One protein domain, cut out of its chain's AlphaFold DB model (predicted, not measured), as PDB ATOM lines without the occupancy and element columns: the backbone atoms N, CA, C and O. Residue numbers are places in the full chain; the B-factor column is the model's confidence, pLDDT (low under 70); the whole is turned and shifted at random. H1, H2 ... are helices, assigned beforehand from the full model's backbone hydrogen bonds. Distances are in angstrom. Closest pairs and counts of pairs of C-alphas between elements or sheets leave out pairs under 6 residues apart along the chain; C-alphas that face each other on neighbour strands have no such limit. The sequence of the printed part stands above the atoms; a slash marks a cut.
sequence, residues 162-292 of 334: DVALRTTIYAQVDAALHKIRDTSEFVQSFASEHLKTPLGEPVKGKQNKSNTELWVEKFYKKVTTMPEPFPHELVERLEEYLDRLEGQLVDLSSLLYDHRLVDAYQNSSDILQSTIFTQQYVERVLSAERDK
ATOM      1  N   ASP A 162     173.192 150.232 188.409       93.69
ATOM      2  CA  ASP A 162     172.940 148.927 189.022       93.69
ATOM      3  C   ASP A 162     172.343 147.937 188.007       93.69
ATOM      4  O   ASP A 162     172.757 146.778 187.930       93.69
ATOM      5  N   VAL A 163     171.413 148.394 187.159       92.78
ATOM      6  CA  VAL A 163     170.864 147.575 186.068       92.78
ATOM      7  C   VAL A 163     171.948 147.204 185.055       92.78
ATOM      8  O   VAL A 163     172.014 146.039 184.667       92.78
ATOM      9  N   ALA A 164     172.819 148.138 184.662       92.97
ATOM     10  CA  ALA A 164     173.915 147.857 183.733       92.97
ATOM     11  C   ALA A 164     174.899 146.829 184.308       92.97
ATOM     12  O   ALA A 164     175.298 145.891 183.612       92.97
ATOM     13  N   LEU A 165     175.251 146.961 185.592       92.64
ATOM     14  CA  LEU A 165     176.096 145.994 186.290       92.64
ATOM     15  C   LEU A 165     175.443 144.613 186.317       92.64
ATOM     16  O   LEU A 165     176.076 143.631 185.937       92.64
ATOM     17  N   ARG A 166     174.160 144.532 186.683       93.80
ATOM     18  CA  ARG A 166     173.417 143.268 186.715       93.80
ATOM     19  C   ARG A 166     173.343 142.600 185.341       93.80
ATOM     20  O   ARG A 166     173.589 141.402 185.235       93.80
ATOM     21  N   THR A 167     173.036 143.358 184.290       92.34
ATOM     22  CA  THR A 167     173.010 142.839 182.914       92.34
ATOM     23  C   THR A 167     174.385 142.326 182.498       92.34
ATOM     24  O   THR A 167     174.487 141.256 181.902       92.34
ATOM     25  N   THR A 168     175.451 143.040 182.868       91.86
ATOM     26  CA  THR A 168     176.826 142.614 182.587       91.86
ATOM     27  C   THR A 168     177.172 141.318 183.318       91.86
ATOM     28  O   THR A 168     177.723 140.412 182.701       91.86
ATOM     29  N   ILE A 169     176.798 141.188 184.595       92.88
ATOM     30  CA  ILE A 169     176.976 139.955 185.377       92.88
ATOM     31  C   ILE A 169     176.292 138.779 184.675       92.88
ATOM     32  O   ILE A 169     176.925 137.753 184.436       92.88
ATOM     33  N   TYR A 170     175.026 138.936 184.281       93.70
ATOM     34  CA  TYR A 170     174.299 137.878 183.577       93.70
ATOM     35  C   TYR A 170     174.939 137.519 182.238       93.70
ATOM     36  O   TYR A 170     175.095 136.337 181.950       93.70
ATOM     37  N   ALA A 171     175.376 138.507 181.456       92.17
ATOM     38  CA  ALA A 171     176.058 138.257 180.191       92.17
ATOM     39  C   ALA A 171     177.393 137.513 180.378       92.17
ATOM     40  O   ALA A 171     177.733 136.644 179.577       92.17
ATOM     41  N   GLN A 172     178.151 137.822 181.435       91.44
ATOM     42  CA  GLN A 172     179.411 137.136 181.739       91.44
ATOM     43  C   GLN A 172     179.183 135.680 182.157       91.44
ATOM     44  O   GLN A 172     179.884 134.792 181.671       91.44
ATOM     45  N   VAL A 173     178.195 135.431 183.021       93.49
ATOM     46  CA  VAL A 173     177.833 134.074 183.456       93.49
ATOM     47  C   VAL A 173     177.312 133.252 182.286       93.49
ATOM     48  O   VAL A 173     177.749 132.122 182.094       93.49
ATOM     49  N   ASP A 174     176.426 133.819 181.470       94.78
ATOM     50  CA  ASP A 174     175.895 133.150 180.284       94.78
ATOM     51  C   ASP A 174     177.013 132.793 179.291       94.78
ATOM     52  O   ASP A 174     177.138 131.642 178.870       94.78
ATOM     53  N   ALA A 175     177.918 133.738 179.010       93.06
ATOM     54  CA  ALA A 175     179.083 133.490 178.167       93.06
ATOM     55  C   ALA A 175     180.009 132.402 178.740       93.06
ATOM     56  O   ALA A 175     180.558 131.602 177.979       93.06
ATOM     57  N   ALA A 176     180.189 132.352 180.062       92.61
ATOM     58  CA  ALA A 176     180.955 131.302 180.723       92.61
ATOM     59  C   ALA A 176     180.271 129.930 180.577       92.61
ATOM     60  O   ALA A 176     180.902 128.968 180.144       92.61
ATOM     61  N   LEU A 177     178.968 129.840 180.847       93.61
ATOM     62  CA  LEU A 177     178.203 128.596 180.715       93.61
ATOM     63  C   LEU A 177     178.202 128.067 179.278       93.61
ATOM     64  O   LEU A 177     178.385 126.867 179.069       93.61
ATOM     65  N   HIS A 178     178.056 128.948 178.287       95.12
ATOM     66  CA  HIS A 178     178.178 128.579 176.878       95.12
ATOM     67  C   HIS A 178     179.556 127.992 176.559       95.12
ATOM     68  O   HIS A 178     179.642 126.903 176.001       95.12
ATOM     69  N   LYS A 179     180.638 128.634 177.007       93.04
ATOM     70  CA  LYS A 179     182.003 128.120 176.811       93.04
ATOM     71  C   LYS A 179     182.246 126.769 177.473       93.04
ATOM     72  O   LYS A 179     182.973 125.944 176.925       93.04
ATOM     73  N   ILE A 180     181.667 126.534 178.648       91.63
ATOM     74  CA  ILE A 180     181.775 125.248 179.348       91.63
ATOM     75  C   ILE A 180     181.058 124.157 178.557       91.63
ATOM     76  O   ILE A 180     181.612 123.071 178.398       91.63
ATOM     77  N   ARG A 181     179.868 124.452 178.017       91.86
ATOM     78  CA  ARG A 181     179.150 123.532 177.124       91.86
ATOM     79  C   ARG A 181     179.977 123.219 175.883       91.86
ATOM     80  O   ARG A 181     180.230 122.046 175.640       91.86
ATOM     81  N   ASP A 182     180.499 124.235 175.201       93.91
ATOM     82  CA  ASP A 182     181.357 124.057 174.021       93.91
ATOM     83  C   ASP A 182     182.606 123.218 174.350       93.91
ATOM     84  O   ASP A 182     183.001 122.335 173.590       93.91
ATOM     85  N   THR A 183     183.221 123.453 175.514       89.09
ATOM     86  CA  THR A 183     184.398 122.699 175.977       89.09
ATOM     87  C   THR A 183     184.038 121.243 176.285       89.09
ATOM     88  O   THR A 183     184.785 120.335 175.920       89.09
ATOM     89  N   SER A 184     182.889 121.002 176.921       87.36
ATOM     90  CA  SER A 184     182.375 119.658 177.209       87.36
ATOM     91  C   SER A 184     182.056 118.892 175.923       87.36
ATOM     92  O   SER A 184     182.500 117.757 175.748       87.36
ATOM     93  N   GLU A 185     181.378 119.538 174.971       89.83
ATOM     94  CA  GLU A 185     181.105 118.981 173.644       89.83
ATOM     95  C   GLU A 185     182.402 118.680 172.886       89.83
ATOM     96  O   GLU A 185     182.532 117.617 172.274       89.83
ATOM     97  N   PHE A 186     183.404 119.557 172.973       89.42
ATOM     98  CA  PHE A 186     184.712 119.335 172.362       89.42
ATOM     99  C   PHE A 186     185.421 118.110 172.957       89.42
ATOM    100  O   PHE A 186     185.874 117.238 172.209       89.42
ATOM    101  N   VAL A 187     185.446 117.980 174.286       85.31
ATOM    102  CA  VAL A 187     185.986 116.803 174.989       85.31
ATOM    103  C   VAL A 187     185.227 115.534 174.589       85.31
ATOM    104  O   VAL A 187     185.849 114.524 174.252       85.31
ATOM    105  N   GLN A 188     183.894 115.575 174.552       83.02
ATOM    106  CA  GLN A 188     183.062 114.438 174.153       83.02
ATOM    107  C   GLN A 188     183.284 114.051 172.686       83.02
ATOM    108  O   GLN A 188     183.329 112.863 172.357       83.02
ATOM    109  N   SER A 189     183.463 115.029 171.796       86.29
ATOM    110  CA  SER A 189     183.756 114.781 170.385       86.29
ATOM    111  C   SER A 189     185.101 114.072 170.220       86.29
ATOM    112  O   SER A 189     185.165 113.033 169.560       86.29
ATOM    113  N   PHE A 190     186.141 114.537 170.921       83.65
ATOM    114  CA  PHE A 190     187.466 113.924 170.932       83.65
ATOM    115  C   PHE A 190     187.425 112.499 171.490       83.65
ATOM    116  O   PHE A 190     187.992 111.581 170.890       83.65
ATOM    117  N   ALA A 191     186.696 112.310 172.594       77.58
ATOM    118  CA  ALA A 191     186.417 111.006 173.177       77.58
ATOM    119  C   ALA A 191     185.764 110.087 172.136       77.58
ATOM    120  O   ALA A 191     186.234 108.978 171.908       77.58
ATOM    121  N   SER A 192     184.724 110.553 171.446       75.61
ATOM    122  CA  SER A 192     184.001 109.757 170.453       75.61
ATOM    123  C   SER A 192     184.836 109.406 169.215       75.61
ATOM    124  O   SER A 192     184.599 108.366 168.608       75.61
ATOM    125  N   GLU A 193     185.795 110.249 168.836       78.18
ATOM    126  CA  GLU A 193     186.680 110.036 167.689       78.18
ATOM    127  C   GLU A 193     187.754 108.986 168.012       78.18
ATOM    128  O   GLU A 193     187.941 108.042 167.248       78.18
ATOM    129  N   HIS A 194     188.406 109.102 169.173       72.00
ATOM    130  CA  HIS A 194     189.586 108.297 169.511       72.00
ATOM    131  C   HIS A 194     189.274 107.077 170.391       72.00
ATOM    132  O   HIS A 194     190.044 106.117 170.411       72.00
ATOM    133  N   LEU A 195     188.150 107.064 171.122       61.25
ATOM    134  CA  LEU A 195     187.752 105.911 171.945       61.25
ATOM    135  C   LEU A 195     186.904 104.881 171.194       61.25
ATOM    136  O   LEU A 195     186.719 103.786 171.738       61.25
ATOM    137  N   LYS A 196     186.415 105.172 169.979       52.45
ATOM    138  CA  LYS A 196     185.761 104.160 169.137       52.45
ATOM    139  C   LYS A 196     186.785 103.083 168.779       52.45
ATOM    140  O   LYS A 196     187.765 103.343 168.090       52.45
ATOM    141  N   THR A 197     186.568 101.855 169.253       48.58
ATOM    142  CA  THR A 197     187.315 100.704 168.740       48.58
ATOM    143  C   THR A 197     187.026 100.571 167.238       48.58
ATOM    144  O   THR A 197     185.891 100.835 166.835       48.58
ATOM    145  N   PRO A 198     187.987 100.141 166.392       46.15
ATOM    146  CA  PRO A 198     187.797 100.080 164.937       46.15
ATOM    147  C   PRO A 198     186.606  99.233 164.457       46.15
ATOM    148  O   PRO A 198     186.271  99.276 163.281       46.15
ATOM    149  N   LEU A 199     185.966  98.460 165.337       36.33
ATOM    150  CA  LEU A 199     184.769  97.682 165.018       36.33
ATOM    151  C   LEU A 199     183.615  97.897 166.005       36.33
ATOM    152  O   LEU A 199     182.632  97.174 165.942       36.33
ATOM    153  N   GLY A 200     183.716  98.827 166.964       45.80
ATOM    154  CA  GLY A 200     182.744  98.924 168.068       45.80
ATOM    155  C   GLY A 200     182.655  97.658 168.940       45.80
ATOM    156  O   GLY A 200     181.888  97.617 169.897       45.80
ATOM    157  N   GLU A 201     183.444  96.630 168.628       41.21
ATOM    158  CA  GLU A 201     183.438  95.337 169.290       41.21
ATOM    159  C   GLU A 201     184.277  95.385 170.575       41.21
ATOM    160  O   GLU A 201     185.323  96.057 170.613       41.21
ATOM    161  N   PRO A 202     183.845  94.670 171.633       41.44
ATOM    162  CA  PRO A 202     184.637  94.500 172.842       41.44
ATOM    163  C   PRO A 202     185.985  93.867 172.486       41.44
ATOM    164  O   PRO A 202     186.074  92.998 171.620       41.44
ATOM    165  N   VAL A 203     187.036  94.347 173.157       44.63
ATOM    166  CA  VAL A 203     188.445  93.973 172.962       44.63
ATOM    167  C   VAL A 203     188.578  92.486 172.614       44.63
ATOM    168  O   VAL A 203     188.239  91.618 173.428       44.63
ATOM    169  N   LYS A 204     189.059  92.195 171.393       39.52
ATOM    170  CA  LYS A 204     189.268  90.825 170.898       39.52
ATOM    171  C   LYS A 204     190.028  90.015 171.952       39.52
ATOM    172  O   LYS A 204     191.159  90.345 172.293       39.52
ATOM    173  N   GLY A 205     189.380  88.973 172.475       51.47
ATOM    174  CA  GLY A 205     189.940  88.062 173.481       51.47
ATOM    175  C   GLY A 205     189.281  88.102 174.865       51.47
ATOM    176  O   GLY A 205     189.560  87.220 175.673       51.47
ATOM    177  N   LYS A 206     188.374  89.048 175.152       46.81
ATOM    178  CA  LYS A 206     187.599  89.072 176.410       46.81
ATOM    179  C   LYS A 206     186.089  89.111 176.146       46.81
ATOM    180  O   LYS A 206     185.422  90.082 176.480       46.81
ATOM    181  N   GLN A 207     185.539  88.051 175.546       53.00
ATOM    182  CA  GLN A 207     184.112  87.996 175.172       53.00
ATOM    183  C   GLN A 207     183.129  88.022 176.359       53.00
ATOM    184  O   GLN A 207     181.965  88.344 176.163       53.00
ATOM    185  N   ASN A 208     183.579  87.744 177.588       55.77
ATOM    186  CA  ASN A 208     182.676  87.570 178.735       55.77
ATOM    187  C   ASN A 208     182.617  88.766 179.696       55.77
ATOM    188  O   ASN A 208     182.092  88.623 180.798       55.77
ATOM    189  N   LYS A 209     183.167  89.928 179.332       55.29
ATOM    190  CA  LYS A 209     183.158  91.103 180.214       55.29
ATOM    191  C   LYS A 209     182.022  92.043 179.852       55.29
ATOM    192  O   LYS A 209     181.858  92.399 178.686       55.29
ATOM    193  N   SER A 210     181.245  92.453 180.852       66.21
ATOM    194  CA  SER A 210     180.204  93.462 180.660       66.21
ATOM    195  C   SER A 210     180.834  94.781 180.193       66.21
ATOM    196  O   SER A 210     181.977  95.097 180.538       66.21
ATOM    197  N   ASN A 211     180.078  95.591 179.446       59.72
ATOM    198  CA  ASN A 211     180.523  96.924 179.014       59.72
ATOM    199  C   ASN A 211     181.031  97.783 180.184       59.72
ATOM    200  O   ASN A 211     181.983  98.542 180.018       59.72
ATOM    201  N   THR A 212     180.437  97.625 181.372       63.22
ATOM    202  CA  THR A 212     180.866  98.299 182.604       63.22
ATOM    203  C   THR A 212     182.256  97.860 183.059       63.22
ATOM    204  O   THR A 212     183.076  98.703 183.406       63.22
ATOM    205  N   GLU A 213     182.566  96.564 183.018       63.92
ATOM    206  CA  GLU A 213     183.862  96.043 183.456       63.92
ATOM    207  C   GLU A 213     184.992  96.449 182.497       63.92
ATOM    208  O   GLU A 213     186.097  96.763 182.938       63.92
ATOM    209  N   LEU A 214     184.702  96.514 181.191       55.54
ATOM    210  CA  LEU A 214     185.613  97.059 180.178       55.54
ATOM    211  C   LEU A 214     185.883  98.553 180.394       55.54
ATOM    212  O   LEU A 214     187.023  98.994 180.255       55.54
ATOM    213  N   TRP A 215     184.854  99.320 180.768       58.97
ATOM    214  CA  TRP A 215     184.994 100.730 181.138       58.97
ATOM    215  C   TRP A 215     185.907 100.899 182.354       58.97
ATOM    216  O   TRP A 215     186.868 101.664 182.308       58.97
ATOM    217  N   VAL A 216     185.674 100.121 183.415       61.18
ATOM    218  CA  VAL A 216     186.516 100.146 184.620       61.18
ATOM    219  C   VAL A 216     187.951  99.715 184.301       61.18
ATOM    220  O   VAL A 216     188.900 100.330 184.776       61.18
ATOM    221  N   GLU A 217     188.155  98.691 183.470       58.66
ATOM    222  CA  GLU A 217     189.506  98.272 183.079       58.66
ATOM    223  C   GLU A 217     190.260  99.351 182.296       58.66
ATOM    224  O   GLU A 217     191.443  99.564 182.561       58.66
ATOM    225  N   LYS A 218     189.583 100.030 181.362       54.40
ATOM    226  CA  LYS A 218     190.197 101.035 180.488       54.40
ATOM    227  C   LYS A 218     190.490 102.348 181.212       54.40
ATOM    228  O   LYS A 218     191.512 102.957 180.928       54.40
ATOM    229  N   PHE A 219     189.621 102.768 182.132       51.13
ATOM    230  CA  PHE A 219     189.767 104.050 182.828       51.13
ATOM    231  C   PHE A 219     190.407 103.944 184.210       51.13
ATOM    232  O   PHE A 219     191.033 104.898 184.645       51.13
ATOM    233  N   TYR A 220     190.284 102.818 184.914       54.40
ATOM    234  CA  TYR A 220     190.806 102.711 186.282       54.40
ATOM    235  C   TYR A 220     191.996 101.768 186.416       54.40
ATOM    236  O   TYR A 220     192.857 102.001 187.261       54.40
ATOM    237  N   LYS A 221     192.073 100.688 185.624       55.28
ATOM    238  CA  LYS A 221     193.074  99.641 185.890       55.28
ATOM    239  C   LYS A 221     194.449  99.866 185.246       55.28
ATOM    240  O   LYS A 221     195.339  99.089 185.565       55.28
ATOM    241  N   LYS A 222     194.685 100.893 184.418       53.27
ATOM    242  CA  LYS A 222     196.006 101.198 183.800       53.27
ATOM    243  C   LYS A 222     196.687 100.024 183.052       53.27
ATOM    244  O   LYS A 222     197.883 100.075 182.785       53.27
ATOM    245  N   VAL A 223     195.971  98.938 182.719       46.07
ATOM    246  CA  VAL A 223     196.569  97.715 182.115       46.07
ATOM    247  C   VAL A 223     196.442  97.684 180.585       46.07
ATOM    248  O   VAL A 223     196.698  96.657 179.961       46.07
ATOM    249  N   THR A 224     196.017  98.764 179.930       48.82
ATOM    250  CA  THR A 224     195.870  98.739 178.468       48.82
ATOM    251  C   THR A 224     197.166  99.150 177.777       48.82
ATOM    252  O   THR A 224     197.710 100.208 178.052       48.82
ATOM    253  N   THR A 225     197.630  98.348 176.815       49.57
ATOM    254  CA  THR A 225     198.735  98.682 175.892       49.57
ATOM    255  C   THR A 225     198.376  99.768 174.872       49.57
ATOM    256  O   THR A 225     199.215 100.154 174.062       49.57
ATOM    257  N   MET A 226     197.130 100.246 174.880       47.72
ATOM    258  CA  MET A 226     196.687 101.371 174.062       47.72
ATOM    259  C   MET A 226     197.004 102.682 174.790       47.72
ATOM    260  O   MET A 226     196.794 102.733 176.003       47.72
ATOM    261  N   PRO A 227     197.469 103.729 174.083       55.65
ATOM    262  CA  PRO A 227     197.656 105.041 174.687       55.65
ATOM    263  C   PRO A 227     196.333 105.506 175.307       55.65
ATOM    264  O   PRO A 227     195.288 105.477 174.652       55.65
ATOM    265  N   GLU A 228     196.372 105.870 176.590       59.85
ATOM    266  CA  GLU A 228     195.244 106.487 177.283       59.85
ATOM    267  C   GLU A 228     194.964 107.835 176.600       59.85
ATOM    268  O   GLU A 228     195.827 108.711 176.620       59.85
ATOM    269  N   PRO A 229     193.799 108.025 175.956       62.45
ATOM    270  CA  PRO A 229     193.577 109.209 175.126       62.45
ATOM    271  C   PRO A 229     193.376 110.476 175.956       62.45
ATOM    272  O   PRO A 229     193.529 111.573 175.432       62.45
ATOM    273  N   PHE A 230     193.019 110.334 177.234       68.41
ATOM    274  CA  PHE A 230     192.932 111.446 178.167       68.41
ATOM    275  C   PHE A 230     193.967 111.276 179.270       68.41
ATOM    276  O   PHE A 230     193.915 110.272 179.984       68.41
ATOM    277  N   PRO A 231     194.860 112.257 179.476       72.62
ATOM    278  CA  PRO A 231     195.677 112.265 180.673       72.62
ATOM    279  C   PRO A 231     194.749 112.417 181.883       72.62
ATOM    280  O   PRO A 231     193.941 113.344 181.928       72.62
ATOM    281  N   HIS A 232     194.868 111.523 182.868       73.77
ATOM    282  CA  HIS A 232     194.071 111.576 184.102       73.77
ATOM    283  C   HIS A 232     194.125 112.947 184.786       73.77
ATOM    284  O   HIS A 232     193.099 113.435 185.244       73.77
ATOM    285  N   GLU A 233     195.288 113.605 184.739       80.55
ATOM    286  CA  GLU A 233     195.476 114.967 185.249       80.55
ATOM    287  C   GLU A 233     194.518 115.982 184.598       80.55
ATOM    288  O   GLU A 233     194.077 116.917 185.258       80.55
ATOM    289  N   LEU A 234     194.166 115.829 183.313       79.40
ATOM    290  CA  LEU A 234     193.211 116.732 182.661       79.40
ATOM    291  C   LEU A 234     191.793 116.521 183.179       79.40
ATOM    292  O   LEU A 234     191.089 117.505 183.380       79.40
ATOM    293  N   VAL A 235     191.376 115.268 183.365       82.01
ATOM    294  CA  VAL A 235     190.024 114.953 183.845       82.01
ATOM    295  C   VAL A 235     189.865 115.416 185.289       82.01
ATOM    296  O   VAL A 235     188.915 116.129 185.580       82.01
ATOM    297  N   GLU A 236     190.838 115.109 186.148       84.94
ATOM    298  CA  GLU A 236     190.857 115.538 187.552       84.94
ATOM    299  C   GLU A 236     190.849 117.069 187.672       84.94
ATOM    300  O   GLU A 236     190.053 117.639 188.412       84.94
ATOM    301  N   ARG A 237     191.661 117.765 186.866       84.28
ATOM    302  CA  ARG A 237     191.680 119.235 186.841       84.28
ATOM    303  C   ARG A 237     190.374 119.837 186.319       84.28
ATOM    304  O   ARG A 237     190.011 120.939 186.722       84.28
ATOM    305  N   LEU A 238     189.700 119.166 185.383       86.27
ATOM    306  CA  LEU A 238     188.411 119.618 184.862       86.27
ATOM    307  C   LEU A 238     187.297 119.413 185.896       86.27
ATOM    308  O   LEU A 238     186.460 120.295 186.041       86.27
ATOM    309  N   GLU A 239     187.314 118.296 186.621       87.78
ATOM    310  CA  GLU A 239     186.406 118.020 187.740       87.78
ATOM    311  C   GLU A 239     186.581 119.059 188.854       87.78
ATOM    312  O   GLU A 239     185.629 119.765 189.174       87.78
ATOM    313  N   GLU A 240     187.815 119.284 189.324       91.24
ATOM    314  CA  GLU A 240     188.124 120.315 190.328       91.24
ATOM    315  C   GLU A 240     187.668 121.714 189.873       91.24
ATOM    316  O   GLU A 240     187.171 122.522 190.660       91.24
ATOM    317  N   TYR A 241     187.820 122.013 188.580       90.03
ATOM    318  CA  TYR A 241     187.353 123.267 188.004       90.03
ATOM    319  C   TYR A 241     185.824 123.393 188.029       90.03
ATOM    320  O   TYR A 241     185.317 124.463 188.370       90.03
ATOM    321  N   LEU A 242     185.094 122.337 187.661       91.25
ATOM    322  CA  LEU A 242     183.630 122.338 187.650       91.25
ATOM    323  C   LEU A 242     183.059 122.437 189.068       91.25
ATOM    324  O   LEU A 242     182.164 123.252 189.283       91.25
ATOM    325  N   ASP A 243     183.631 121.711 190.029       92.10
ATOM    326  CA  ASP A 243     183.244 121.784 191.444       92.10
ATOM    327  C   ASP A 243     183.456 123.194 192.005       92.10
ATOM    328  O   ASP A 243     182.590 123.779 192.663       92.10
ATOM    329  N   ARG A 244     184.610 123.796 191.696       92.99
ATOM    330  CA  ARG A 244     184.890 125.177 192.087       92.99
ATOM    331  C   ARG A 244     183.903 126.151 191.446       92.99
ATOM    332  O   ARG A 244     183.462 127.089 192.107       92.99
ATOM    333  N   LEU A 245     183.585 125.956 190.170       92.76
ATOM    334  CA  LEU A 245     182.659 126.812 189.442       92.76
ATOM    335  C   LEU A 245     181.238 126.722 190.005       92.76
ATOM    336  O   LEU A 245     180.578 127.751 190.121       92.76
ATOM    337  N   GLU A 246     180.785 125.531 190.400       92.21
ATOM    338  CA  GLU A 246     179.517 125.358 191.113       92.21
ATOM    339  C   GLU A 246     179.498 126.202 192.393       92.21
ATOM    340  O   GLU A 246     178.585 127.010 192.581       92.21
ATOM    341  N   GLY A 247     180.551 126.114 193.213       93.11
ATOM    342  CA  GLY A 247     180.701 126.949 194.408       93.11
ATOM    343  C   GLY A 247     180.650 128.449 194.097       93.11
ATOM    344  O   GLY A 247     179.893 129.191 194.722       93.11
ATOM    345  N   GLN A 248     181.378 128.901 193.069       93.03
ATOM    346  CA  GLN A 248     181.377 130.310 192.659       93.03
ATOM    347  C   GLN A 248     180.006 130.793 192.169       93.03
ATOM    348  O   GLN A 248     179.649 131.945 192.419       93.03
ATOM    349  N   LEU A 249     179.235 129.943 191.482       93.95
ATOM    350  CA  LEU A 249     177.877 130.266 191.034       93.95
ATOM    351  C   LEU A 249     176.897 130.367 192.206       93.95
ATOM    352  O   LEU A 249     176.045 131.258 192.209       93.95
ATOM    353  N   VAL A 250     177.031 129.499 193.212       94.40
ATOM    354  CA  VAL A 250     176.243 129.583 194.450       94.40
ATOM    355  C   VAL A 250     176.570 130.877 195.196       94.40
ATOM    356  O   VAL A 250     175.656 131.638 195.521       94.40
ATOM    357  N   ASP A 251     177.851 131.197 195.371       94.10
ATOM    358  CA  ASP A 251     178.286 132.450 195.996       94.10
ATOM    359  C   ASP A 251     177.777 133.669 195.217       94.10
ATOM    360  O   ASP A 251     177.223 134.603 195.799       94.10
ATOM    361  N   LEU A 252     177.884 133.648 193.886       94.65
ATOM    362  CA  LEU A 252     177.364 134.709 193.028       94.65
ATOM    363  C   LEU A 252     175.855 134.895 193.206       94.65
ATOM    364  O   LEU A 252     175.381 136.031 193.260       94.65
ATOM    365  N   SER A 253     175.103 133.798 193.323       94.21
ATOM    366  CA  SER A 253     173.664 133.868 193.565       94.21
ATOM    367  C   SER A 253     173.361 134.591 194.879       94.21
ATOM    368  O   SER A 253     172.539 135.505 194.881       94.21
ATOM    369  N   SER A 254     174.088 134.281 195.960       95.50
ATOM    370  CA  SER A 254     173.920 134.950 197.257       95.50
ATOM    371  C   SER A 254     174.209 136.454 197.181       95.50
ATOM    372  O   SER A 254     173.409 137.260 197.648       95.50
ATOM    373  N   LEU A 255     175.281 136.852 196.486       95.27
ATOM    374  CA  LEU A 255     175.643 138.261 196.303       95.27
ATOM    375  C   LEU A 255     174.583 139.029 195.505       95.27
ATOM    376  O   LEU A 255     174.313 140.197 195.790       95.27
ATOM    377  N   LEU A 256     173.972 138.378 194.510       94.34
ATOM    378  CA  LEU A 256     172.883 138.957 193.729       94.34
ATOM    379  C   LEU A 256     171.601 139.117 194.555       94.34
ATOM    380  O   LEU A 256     170.924 140.134 194.402       94.34
ATOM    381  N   TYR A 257     171.288 138.159 195.434       93.77
ATOM    382  CA  TYR A 257     170.173 138.271 196.380       93.77
ATOM    383  C   TYR A 257     170.379 139.416 197.381       93.77
ATOM    384  O   TYR A 257     169.445 140.172 197.637       93.77
ATOM    385  N   ASP A 258     171.606 139.604 197.867       95.07
ATOM    386  CA  ASP A 258     171.966 140.674 198.806       95.07
ATOM    387  C   ASP A 258     172.165 142.049 198.135       95.07
ATOM    388  O   ASP A 258     172.598 143.004 198.781       95.07
ATOM    389  N   HIS A 259     171.885 142.177 196.831       92.95
ATOM    390  CA  HIS A 259     172.122 143.390 196.033       92.95
ATOM    391  C   HIS A 259     173.578 143.903 196.061       92.95
ATOM    392  O   HIS A 259     173.849 145.068 195.756       92.95
ATOM    393  N   ARG A 260     174.553 143.034 196.351       94.10
ATOM    394  CA  ARG A 260     175.991 143.352 196.353       94.10
ATOM    395  C   ARG A 260     176.575 143.244 194.944       94.10
ATOM    396  O   ARG A 260     177.409 142.390 194.652       94.10
ATOM    397  N   LEU A 261     176.123 144.128 194.053       93.78
ATOM    398  CA  LEU A 261     176.422 144.059 192.616       93.78
ATOM    399  C   LEU A 261     177.907 144.235 192.276       93.78
ATOM    400  O   LEU A 261     178.380 143.636 191.317       93.78
ATOM    401  N   VAL A 262     178.651 145.027 193.047       92.26
ATOM    402  CA  VAL A 262     180.088 145.247 192.802       92.26
ATOM    403  C   VAL A 262     180.890 143.973 193.072       92.26
ATOM    404  O   VAL A 262     181.717 143.578 192.252       92.26
ATOM    405  N   ASP A 263     180.599 143.295 194.181       92.67
ATOM    406  CA  ASP A 263     181.247 142.031 194.540       92.67
ATOM    407  C   ASP A 263     180.814 140.913 193.580       92.67
ATOM    408  O   ASP A 263     181.638 140.126 193.111       92.67
ATOM    409  N   ALA A 264     179.526 140.886 193.219       94.06
ATOM    410  CA  ALA A 264     178.992 139.967 192.218       94.06
ATOM    411  C   ALA A 264     179.677 140.148 190.853       94.06
ATOM    412  O   ALA A 264     180.013 139.162 190.204       94.06
ATOM    413  N   TYR A 265     179.942 141.393 190.443       91.65
ATOM    414  CA  TYR A 265     180.654 141.713 189.203       91.65
ATOM    415  C   TYR A 265     182.108 141.225 189.199       91.65
ATOM    416  O   TYR A 265     182.614 140.764 188.171       91.65
ATOM    417  N   GLN A 266     182.797 141.306 190.339       90.72
ATOM    418  CA  GLN A 266     184.148 140.756 190.468       90.72
ATOM    419  C   GLN A 266     184.127 139.228 190.351       90.72
ATOM    420  O   GLN A 266     184.863 138.674 189.535       90.72
ATOM    421  N   ASN A 267     183.221 138.557 191.071       90.93
ATOM    422  CA  ASN A 267     183.082 137.101 191.002       90.93
ATOM    423  C   ASN A 267     182.700 136.631 189.582       90.93
ATOM    424  O   ASN A 267     183.328 135.722 189.043       90.93
ATOM    425  N   SER A 268     181.752 137.294 188.906       91.58
ATOM    426  CA  SER A 268     181.395 136.952 187.520       91.58
ATOM    427  C   SER A 268     182.551 137.154 186.541       91.58
ATOM    428  O   SER A 268     182.723 136.359 185.613       91.58
ATOM    429  N   SER A 269     183.375 138.180 186.765       89.82
ATOM    430  CA  SER A 269     184.562 138.427 185.948       89.82
ATOM    431  C   SER A 269     185.596 137.315 186.140       89.82
ATOM    432  O   SER A 269     186.159 136.831 185.156       89.82
ATOM    433  N   ASP A 270     185.795 136.860 187.378       89.23
ATOM    434  CA  ASP A 270     186.682 135.741 187.700       89.23
ATOM    435  C   ASP A 270     186.187 134.423 187.090       89.23
ATOM    436  O   ASP A 270     186.990 133.693 186.505       89.23
ATOM    437  N   ILE A 271     184.878 134.141 187.159       90.99
ATOM    438  CA  ILE A 271     184.245 132.972 186.518       90.99
ATOM    439  C   ILE A 271     184.482 132.997 185.003       90.99
ATOM    440  O   ILE A 271     184.887 131.994 184.409       90.99
ATOM    441  N   LEU A 272     184.255 134.139 184.348       90.75
ATOM    442  CA  LEU A 272     184.443 134.247 182.902       90.75
ATOM    443  C   LEU A 272     185.915 134.074 182.510       90.75
ATOM    444  O   LEU A 272     186.225 133.365 181.549       90.75
ATOM    445  N   GLN A 273     186.833 134.707 183.241       89.17
ATOM    446  CA  GLN A 273     188.264 134.592 182.970       89.17
ATOM    447  C   GLN A 273     188.763 133.164 183.180       89.17
ATOM    448  O   GLN A 273     189.422 132.621 182.290       89.17
ATOM    449  N   SER A 274     188.428 132.540 184.314       88.72
ATOM    450  CA  SER A 274     188.817 131.161 184.608       88.72
ATOM    451  C   SER A 274     188.288 130.206 183.535       88.72
ATOM    452  O   SER A 274     189.057 129.394 183.023       88.72
ATOM    453  N   THR A 275     187.049 130.403 183.077       90.94
ATOM    454  CA  THR A 275     186.452 129.622 181.984       90.94
ATOM    455  C   THR A 275     187.235 129.741 180.684       90.94
ATOM    456  O   THR A 275     187.527 128.733 180.042       90.94
ATOM    457  N   ILE A 276     187.606 130.958 180.280       89.71
ATOM    458  CA  ILE A 276     188.372 131.175 179.046       89.71
ATOM    459  C   ILE A 276     189.733 130.473 179.114       89.71
ATOM    460  O   ILE A 276     190.169 129.878 178.126       89.71
ATOM    461  N   PHE A 277     190.405 130.523 180.264       87.49
ATOM    462  CA  PHE A 277     191.691 129.851 180.438       87.49
ATOM    463  C   PHE A 277     191.549 128.331 180.460       87.49
ATOM    464  O   PHE A 277     192.346 127.649 179.814       87.49
ATOM    465  N   THR A 278     190.531 127.799 181.136       88.44
ATOM    466  CA  THR A 278     190.242 126.361 181.145       88.44
ATOM    467  C   THR A 278     189.946 125.858 179.736       88.44
ATOM    468  O   THR A 278     190.538 124.865 179.319       88.44
ATOM    469  N   GLN A 279     189.139 126.583 178.954       89.73
ATOM    470  CA  GLN A 279     188.880 126.261 177.548       89.73
ATOM    471  C   GLN A 279     190.192 126.177 176.744       89.73
ATOM    472  O   GLN A 279     190.465 125.170 176.096       89.73
ATOM    473  N   GLN A 280     191.051 127.198 176.833       90.54
ATOM    474  CA  GLN A 280     192.338 127.220 176.121       90.54
ATOM    475  C   GLN A 280     193.289 126.106 176.568       90.54
ATOM    476  O   GLN A 280     194.040 125.559 175.758       90.54
ATOM    477  N   TYR A 281     193.285 125.781 177.861       88.64
ATOM    478  CA  TYR A 281     194.071 124.682 178.406       88.64
ATOM    479  C   TYR A 281     193.598 123.343 177.836       88.64
ATOM    480  O   TYR A 281     194.419 122.584 177.321       88.64
ATOM    481  N   VAL A 282     192.289 123.083 177.863       88.75
ATOM    482  CA  VAL A 282     191.685 121.863 177.317       88.75
ATOM    483  C   VAL A 282     191.973 121.738 175.821       88.75
ATOM    484  O   VAL A 282     192.461 120.697 175.385       88.75
ATOM    485  N   GLU A 283     191.780 122.807 175.041       90.55
ATOM    486  CA  GLU A 283     192.115 122.843 173.611       90.55
ATOM    487  C   GLU A 283     193.594 122.519 173.358       90.55
ATOM    488  O   GLU A 283     193.918 121.683 172.508       90.55
ATOM    489  N   ARG A 284     194.511 123.125 174.126       89.84
ATOM    490  CA  ARG A 284     195.952 122.871 173.999       89.84
ATOM    491  C   ARG A 284     196.297 121.421 174.325       89.84
ATOM    492  O   ARG A 284     197.025 120.800 173.554       89.84
ATOM    493  N   VAL A 285     195.806 120.879 175.439       86.59
ATOM    494  CA  VAL A 285     196.118 119.499 175.841       86.59
ATOM    495  C   VAL A 285     195.550 118.504 174.834       86.59
ATOM    496  O   VAL A 285     196.277 117.619 174.391       86.59
ATOM    497  N   LEU A 286     194.303 118.690 174.395       85.96
ATOM    498  CA  LEU A 286     193.686 117.825 173.393       85.96
ATOM    499  C   LEU A 286     194.383 117.911 172.033       85.96
ATOM    500  O   LEU A 286     194.551 116.890 171.373       85.96
ATOM    501  N   SER A 287     194.841 119.096 171.619       87.25
ATOM    502  CA  SER A 287     195.630 119.239 170.387       87.25
ATOM    503  C   SER A 287     196.975 118.509 170.474       87.25
ATOM    504  O   SER A 287     197.340 117.791 169.546       87.25
ATOM    505  N   ALA A 288     197.667 118.611 171.613       85.95
ATOM    506  CA  ALA A 288     198.926 117.913 171.842       85.95
ATOM    507  C   ALA A 288     198.735 116.391 171.881       85.95
ATOM    508  O   ALA A 288     199.564 115.651 171.355       85.95
ATOM    509  N   GLU A 289     197.639 115.912 172.469       81.79
ATOM    510  CA  GLU A 289     197.332 114.482 172.525       81.79
ATOM    511  C   GLU A 289     196.881 113.944 171.162       81.79
ATOM    512  O   GLU A 289     197.314 112.870 170.744       81.79
ATOM    513  N   ARG A 290     196.117 114.735 170.396       82.11
ATOM    514  CA  ARG A 290     195.813 114.444 168.987       82.11
ATOM    515  C   ARG A 290     197.094 114.301 168.166       82.11
ATOM    516  O   ARG A 290     197.189 113.384 167.357       82.11
ATOM    517  N   ASP A 291     198.078 115.175 168.371       82.67
ATOM    518  CA  ASP A 291     199.359 115.113 167.662       82.67
ATOM    519  C   ASP A 291     200.172 113.863 168.018       82.67
ATOM    520  O   ASP A 291     200.763 113.258 167.123       82.67
ATOM    521  N   LYS A 292     200.154 113.425 169.284       78.14
ATOM    522  CA  LYS A 292     200.782 112.160 169.706       78.14
ATOM    523  C   LYS A 292     200.089 110.929 169.122       78.14
ATOM    524  O   LYS A 292     200.753 109.930 168.864       78.14
TER     525      LYS A 292
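AT A GLANCE: This is residues 162 to 292 of the 334 residues of the protein "Os03g0310500 protein" of Oryza sativa subsp. japonica (UniProt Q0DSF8). What shape do these atoms make? Three long helices, H1, H3 and H4, lie side by side in an up-and-down bundle, each running against the one before it in the chain, and a loose head sits at the end of the bundle where H1 ends and H3 begins. The head is made of the short helix H2 and the two long links on either side of it, and within it residues 196 to 201 stick out free. How is the printed part made up? It has 131 residues with four named helices, H1, H2, H3 and H4 in that order, and no named strand, and its class is all helix. How compact is it? It is loose, with a radius of gyration of the C-alphas of 19.6 A, and a rod in outline, spanning 65 by 29 by 21 A.

IN THESE COORDINATES: Where does the first helix run? H1 holds residues 162 to 194, from C-alpha 162 at (172.940, 148.927, 189.022) to C-alpha 194 at (189.586, 108.297, 169.511), a length of 48.0 A. What follows it? H2 is short, residues 211 to 219. H3 holds residues 232 to 257 and is 37.9 A long. Where is the last helix? H4 holds residues 261 to 292, is 46.2 A long, and ends with C-alpha 292 at (200.782, 112.160, 169.706).

HOW THE PARTS SIT: How does H1 stand in the bundle? H1 and H4 touch, run the same way at a shallow tilt of 17 degrees, and come closest at the C-alphas of Ala 176 and Leu 272, 5.1 A apart. H1 and H3 are near each other, with 10 pairs of C-alphas within 10 A. How do H3 and H4 stand? They touch and form a helical hairpin, running opposite ways at a shallow tilt of 15 degrees, and their closest C-alphas are those of Leu 255 and Ala 264, 5.6 A apart. Where does H2 stand? H2 touches no helix and is apart from H1, H3 and H4. What do the helices' backbones show? In H1, H2, H3 and H4 every O i to N i+4 pair is within hydrogen-bond range.

THE WHOLE: How large is it? The two C-alphas farthest apart, those of Asp 162 and Gly 205, are 65.1 A from each other. How is the printed part linked? It has no cut; H1 to H2, with 16 residues between them, and H2 to H3, with 12, are long links, and H3 to H4, with 3, is a tight one. Where is confidence low? Residues 195 to 230 have pLDDT under 70, while the mean of the printed part is 79.4.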